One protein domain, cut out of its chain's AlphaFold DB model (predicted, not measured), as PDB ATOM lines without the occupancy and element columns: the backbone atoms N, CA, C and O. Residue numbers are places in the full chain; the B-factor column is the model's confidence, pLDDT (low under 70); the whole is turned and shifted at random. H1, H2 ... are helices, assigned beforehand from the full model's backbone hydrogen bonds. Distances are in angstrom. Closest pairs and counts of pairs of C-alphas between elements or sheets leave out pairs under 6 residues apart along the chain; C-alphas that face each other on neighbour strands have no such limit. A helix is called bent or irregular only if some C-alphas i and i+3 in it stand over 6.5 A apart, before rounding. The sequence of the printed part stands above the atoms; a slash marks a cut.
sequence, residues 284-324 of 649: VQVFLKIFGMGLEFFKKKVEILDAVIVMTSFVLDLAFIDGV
ATOM      1  N   VAL A 284      15.672  27.689  41.201       84.81
ATOM      2  CA  VAL A 284      14.639  26.829  41.816       84.81
ATOM      3  C   VAL A 284      14.897  25.346  41.500       84.81
ATOM      4  O   VAL A 284      14.768  24.491  42.377       84.81
ATOM      5  N   GLN A 285      15.375  25.016  40.296       85.12
ATOM      6  CA  GLN A 285      15.802  23.653  39.952       85.12
ATOM      7  C   GLN A 285      17.031  23.181  40.766       85.12
ATOM      8  O   GLN A 285      17.115  22.003  41.136       85.12
ATOM      9  N   VAL A 286      17.987  24.069  41.063       77.19
ATOM     10  CA  VAL A 286      19.136  23.778  41.943       77.19
ATOM     11  C   VAL A 286      18.683  23.587  43.396       77.19
ATOM     12  O   VAL A 286      19.087  22.601  44.017       77.19
ATOM     13  N   PHE A 287      17.782  24.431  43.907       82.19
ATOM     14  CA  PHE A 287      17.127  24.243  45.208       82.19
ATOM     15  C   PHE A 287      16.442  22.875  45.302       82.19
ATOM     16  O   PHE A 287      16.724  22.113  46.227       82.19
ATOM     17  N   LEU A 288      15.594  22.516  44.332       85.31
ATOM     18  CA  LEU A 288      14.901  21.221  44.310       85.31
ATOM     19  C   LEU A 288      15.878  20.035  44.260       85.31
ATOM     20  O   LEU A 288      15.620  19.012  44.895       85.31
ATOM     21  N   LYS A 289      17.027  20.164  43.579       78.94
ATOM     22  CA  LYS A 289      18.108  19.163  43.646       78.94
ATOM     23  C   LYS A 289      18.699  19.053  45.054       78.94
ATOM     24  O   LYS A 289      18.890  17.935  45.525       78.94
ATOM     25  N   ILE A 290      18.978  20.169  45.728       80.12
ATOM     26  CA  ILE A 290      19.529  20.179  47.095       80.12
ATOM     27  C   ILE A 290      18.523  19.556  48.080       80.12
ATOM     28  O   ILE A 290      18.861  18.589  48.768       80.12
ATOM     29  N   PHE A 291      17.270  20.022  48.084       84.19
ATOM     30  CA  PHE A 291      16.201  19.471  48.927       84.19
ATOM     31  C   PHE A 291      15.942  17.983  48.647       84.19
ATOM     32  O   PHE A 291      15.848  17.192  49.585       84.19
ATOM     33  N   GLY A 292      15.906  17.575  47.372       85.38
ATOM     34  CA  GLY A 292      15.700  16.182  46.963       85.38
ATOM     35  C   GLY A 292      16.828  15.219  47.360       85.38
ATOM     36  O   GLY A 292      16.606  14.009  47.407       85.38
ATOM     37  N   MET A 293      18.024  15.727  47.680       79.19
ATOM     38  CA  MET A 293      19.127  14.929  48.234       79.19
ATOM     39  C   MET A 293      19.131  14.880  49.776       79.19
ATOM     40  O   MET A 293      19.670  13.935  50.357       79.19
ATOM     41  N   GLY A 294      18.471  15.839  50.433       83.69
ATOM     42  CA  GLY A 294      18.036  15.758  51.829       83.69
ATOM     43  C   GLY A 294      19.136  15.701  52.898       83.69
ATOM     44  O   GLY A 294      20.312  15.984  52.668       83.69
ATOM     45  N   LEU A 295      18.736  15.314  54.116       72.94
ATOM     46  CA  LEU A 295      19.547  15.450  55.337       72.94
ATOM     47  C   LEU A 295      20.883  14.677  55.343       72.94
ATOM     48  O   LEU A 295      21.739  14.936  56.190       72.94
ATOM     49  N   GLU A 296      21.113  13.745  54.414       76.50
ATOM     50  CA  GLU A 296      22.405  13.051  54.311       76.50
ATOM     51  C   GLU A 296      23.550  13.984  53.874       76.50
ATOM     52  O   GLU A 296      24.709  13.696  54.190       76.50
ATOM     53  N   PHE A 297      23.250  15.120  53.229       66.56
ATOM     54  CA  PHE A 297      24.251  16.122  52.835       66.56
ATOM     55  C   PHE A 297      24.932  16.806  54.030       66.56
ATOM     56  O   PHE A 297      26.143  17.040  53.990       66.56
ATOM     57  N   PHE A 298      24.221  17.010  55.146       72.62
ATOM     58  CA  PHE A 298      24.779  17.653  56.348       72.62
ATOM     59  C   PHE A 298      25.916  16.856  57.020       72.62
ATOM     60  O   PHE A 298      26.605  17.362  57.902       72.62
ATOM     61  N   LYS A 299      26.183  15.621  56.574       82.12
ATOM     62  CA  LYS A 299      27.320  14.804  57.031       82.12
ATOM     63  C   LYS A 299      28.660  15.209  56.392       82.12
ATOM     64  O   LYS A 299      29.698  14.691  56.805       82.12
ATOM     65  N   LYS A 300      28.674  16.107  55.398       81.56
ATOM     66  CA  LYS A 300      29.891  16.558  54.696       81.56
ATOM     67  C   LYS A 300      29.986  18.085  54.681       81.56
ATOM     68  O   LYS A 300      29.464  18.728  53.777       81.56
ATOM     69  N   LYS A 301      30.742  18.661  55.620       83.88
ATOM     70  CA  LYS A 301      30.923  20.122  55.765       83.88
ATOM     71  C   LYS A 301      31.206  20.857  54.441       83.88
ATOM     72  O   LYS A 301      30.625  21.906  54.197       83.88
ATOM     73  N   VAL A 302      32.026  20.273  53.562       76.44
ATOM     74  CA  VAL A 302      32.368  20.843  52.244       76.44
ATOM     75  C   VAL A 302      31.213  20.878  51.237       76.44
ATOM     76  O   VAL A 302      31.154  21.813  50.454       76.44
ATOM     77  N   GLU A 303      30.278  19.919  51.255       79.38
ATOM     78  CA  GLU A 303      29.101  19.949  50.361       79.38
ATOM     79  C   GLU A 303      28.000  20.885  50.909       79.38
ATOM     80  O   GLU A 303      27.137  21.312  50.148       79.38
ATOM     81  N   ILE A 304      28.060  21.259  52.197       82.62
ATOM     82  CA  ILE A 304      27.199  22.289  52.811       82.62
ATOM     83  C   ILE A 304      27.730  23.691  52.499       82.62
ATOM     84  O   ILE A 304      26.968  24.534  52.047       82.62
ATOM     85  N   LEU A 305      29.031  23.944  52.705       80.62
ATOM     86  CA  LEU A 305      29.664  25.239  52.404       80.62
ATOM     87  C   LEU A 305      29.441  25.638  50.939       80.62
ATOM     88  O   LEU A 305      29.011  26.746  50.647       80.62
ATOM     89  N   ASP A 306      29.647  24.683  50.035       82.62
ATOM     90  CA  ASP A 306      29.438  24.816  48.591       82.62
ATOM     91  C   ASP A 306      27.953  25.047  48.211       82.62
ATOM     92  O   ASP A 306      27.662  25.553  47.127       82.62
ATOM     93  N   ALA A 307      27.001  24.726  49.099       78.12
ATOM     94  CA  ALA A 307      25.587  25.085  48.958       78.12
ATOM     95  C   ALA A 307      25.273  26.464  49.569       78.12
ATOM     96  O   ALA A 307      24.612  27.267  48.921       78.12
ATOM     97  N   VAL A 308      25.787  26.777  50.766       83.50
ATOM     98  CA  VAL A 308      25.619  28.087  51.428       83.50
ATOM     99  C   VAL A 308      26.190  29.217  50.573       83.50
ATOM    100  O   VAL A 308      25.554  30.251  50.429       83.50
ATOM    101  N   ILE A 309      27.334  29.007  49.924       81.88
ATOM    102  CA  ILE A 309      27.909  30.004  49.014       81.88
ATOM    103  C   ILE A 309      26.974  30.264  47.814       81.88
ATOM    104  O   ILE A 309      26.792  31.412  47.431       81.88
ATOM    105  N   VAL A 310      26.311  29.234  47.265       78.75
ATOM    106  CA  VAL A 310      25.292  29.409  46.203       78.75
ATOM    107  C   VAL A 310      24.053  30.132  46.721       78.75
ATOM    108  O   VAL A 310      23.515  30.975  46.010       78.75
ATOM    109  N   MET A 311      23.617  29.824  47.947       80.94
ATOM    110  CA  MET A 311      22.516  30.530  48.608       80.94
ATOM    111  C   MET A 311      22.813  32.023  48.716       80.94
ATOM    112  O   MET A 311      22.002  32.830  48.279       80.94
ATOM    113  N   THR A 312      23.976  32.391  49.260       82.56
ATOM    114  CA  THR A 312      24.366  33.794  49.434       82.56
ATOM    115  C   THR A 312      24.508  34.505  48.092       82.56
ATOM    116  O   THR A 312      23.984  35.604  47.959       82.56
ATOM    117  N   SER A 313      25.127  33.881  47.081       81.94
ATOM    118  CA  SER A 313      25.183  34.468  45.736       81.94
ATOM    119  C   SER A 313      23.792  34.726  45.164       81.94
ATOM    120  O   SER A 313      23.540  35.833  44.725       81.94
ATOM    121  N   PHE A 314      22.862  33.768  45.240       78.06
ATOM    122  CA  PHE A 314      21.513  33.979  44.710       78.06
ATOM    123  C   PHE A 314      20.689  35.005  45.503       78.06
ATOM    124  O   PHE A 314      19.893  35.735  44.923       78.06
ATOM    125  N   VAL A 315      20.863  35.079  46.824       82.25
ATOM    126  CA  VAL A 315      20.203  36.115  47.636       82.25
ATOM    127  C   VAL A 315      20.739  37.506  47.281       82.25
ATOM    128  O   VAL A 315      19.963  38.453  47.266       82.25
ATOM    129  N   LEU A 316      22.025  37.626  46.923       78.88
ATOM    130  CA  LEU A 316      22.580  38.856  46.352       78.88
ATOM    131  C   LEU A 316      22.027  39.116  44.938       78.88
ATOM    132  O   LEU A 316      21.519  40.208  44.710       78.88
ATOM    133  N   ASP A 317      22.041  38.121  44.037       77.31
ATOM    134  CA  ASP A 317      21.451  38.213  42.685       77.31
ATOM    135  C   ASP A 317      20.012  38.766  42.738       77.31
ATOM    136  O   ASP A 317      19.638  39.600  41.918       77.31
ATOM    137  N   LEU A 318      19.210  38.313  43.712       77.88
ATOM    138  CA  LEU A 318      17.824  38.742  43.912       77.88
ATOM    139  C   LEU A 318      17.720  40.131  44.565       77.88
ATOM    140  O   LEU A 318      16.941  40.960  44.102       77.88
ATOM    141  N   ALA A 319      18.522  40.421  45.593       80.44
ATOM    142  CA  ALA A 319      18.510  41.726  46.260       80.44
ATOM    143  C   ALA A 319      18.899  42.884  45.321       80.44
ATOM    144  O   ALA A 319      18.394  43.993  45.482       80.44
ATOM    145  N   PHE A 320      19.746  42.632  44.314       71.94
ATOM    146  CA  PHE A 320      20.075  43.619  43.278       71.94
ATOM    147  C   PHE A 320      18.978  43.809  42.215       71.94
ATOM    148  O   PHE A 320      19.014  44.816  41.513       71.94
ATOM    149  N   ILE A 321      17.997  42.905  42.102       70.69
ATOM    150  CA  ILE A 321      16.832  43.095  41.218       70.69
ATOM    151  C   ILE A 321      15.831  44.061  41.864       70.69
ATOM    152  O   ILE A 321      15.387  45.003  41.215       70.69
ATOM    153  N   ASP A 322      15.514  43.862  43.146       67.81
ATOM    154  CA  ASP A 322      14.512  44.681  43.844       67.81
ATOM    155  C   ASP A 322      15.094  46.009  44.379       67.81
ATOM    156  O   ASP A 322      14.401  47.027  44.440       67.81
ATOM    157  N   GLY A 323      16.374  46.022  44.773       63.38
ATOM    158  CA  GLY A 323      16.996  47.139  45.496       63.38
ATOM    159  C   GLY A 323      17.439  48.339  44.649       63.38
ATOM    160  O   GLY A 323      17.629  49.423  45.199       63.38
ATOM    161  N   VAL A 324      17.599  48.191  43.328       58.06
ATOM    162  CA  VAL A 324      18.144  49.248  42.444       58.06
ATOM    163  C   VAL A 324      17.027  50.022  41.729       58.06
ATOM    164  O   VAL A 324      17.075  50.293  40.536       58.06
TER     165      VAL A 324
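Overview. This is residues 284 to 324 of the 649 residues of the protein "Hydrogen voltage-gated channel 1" of Helobdella robusta (UniProt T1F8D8). What shape does the chain make here? One long helix, H2, forms the long side of a lopsided, open U, and the shorter, kinked H1 folds back beside part of it: its stretch before the kink makes the short side and its stretch after the kink the base. The far end of H2 sticks out with residues 312 to 324, of which 312 to 322 belong to H2. What is it built of, and how large is it? The printed part has 41 residues, with two named helices, H1 then H2, and no named strand; the class is all helix. It is loose, with a radius of gyration of the C-alphas of 12.2 A and spans of 38 by 19 by 10 A.

Along the chain. Where is the longest helix? H2 has residues 301 to 322 and measures 31.9 A from C-alpha 301 at (30.923, 20.122, 55.765) to C-alpha 322 at (14.512, 44.681, 43.844). Where is the other? H1 has residues 284 to 299, 23.2 A from first to last C-alpha, and begins at C-alpha 284 at (14.639, 26.829, 41.816). Is H1 irregular? It is: C-alphas 292 and 295 are 9.2 A apart, and it has a kink of 73 degrees near residue 293.

Arrangement. How does H1 stand to H2? They only just touch, only at the corner by their link, with 3 pairs of C-alphas within 8 A, made by residues 297 to 298 and 303 to 304 alone. The closest C-alphas are those of Phe 298 and Ile 304, 6.3 A apart. By the rough line of H1, they run opposite ways at a shallow tilt of 30 degrees. Do the backbones keep their pairs? O i to N i+4 pairs are within hydrogen-bond range in 15 of 18 for H2 and 7 of 12 for H1.

Size, cuts and confidence. How far does it reach? The two C-alphas farthest apart, those of Lys 299 and Val 324, are 38.5 A apart. Is anything cut, or any link long? The printed part has no cut, and the link from H1 to H2 is tight, with 1 residue between them. Where is confidence low? The mean pLDDT of the printed part is 78.5; residue 297 and residues 322 to 324 are under 70.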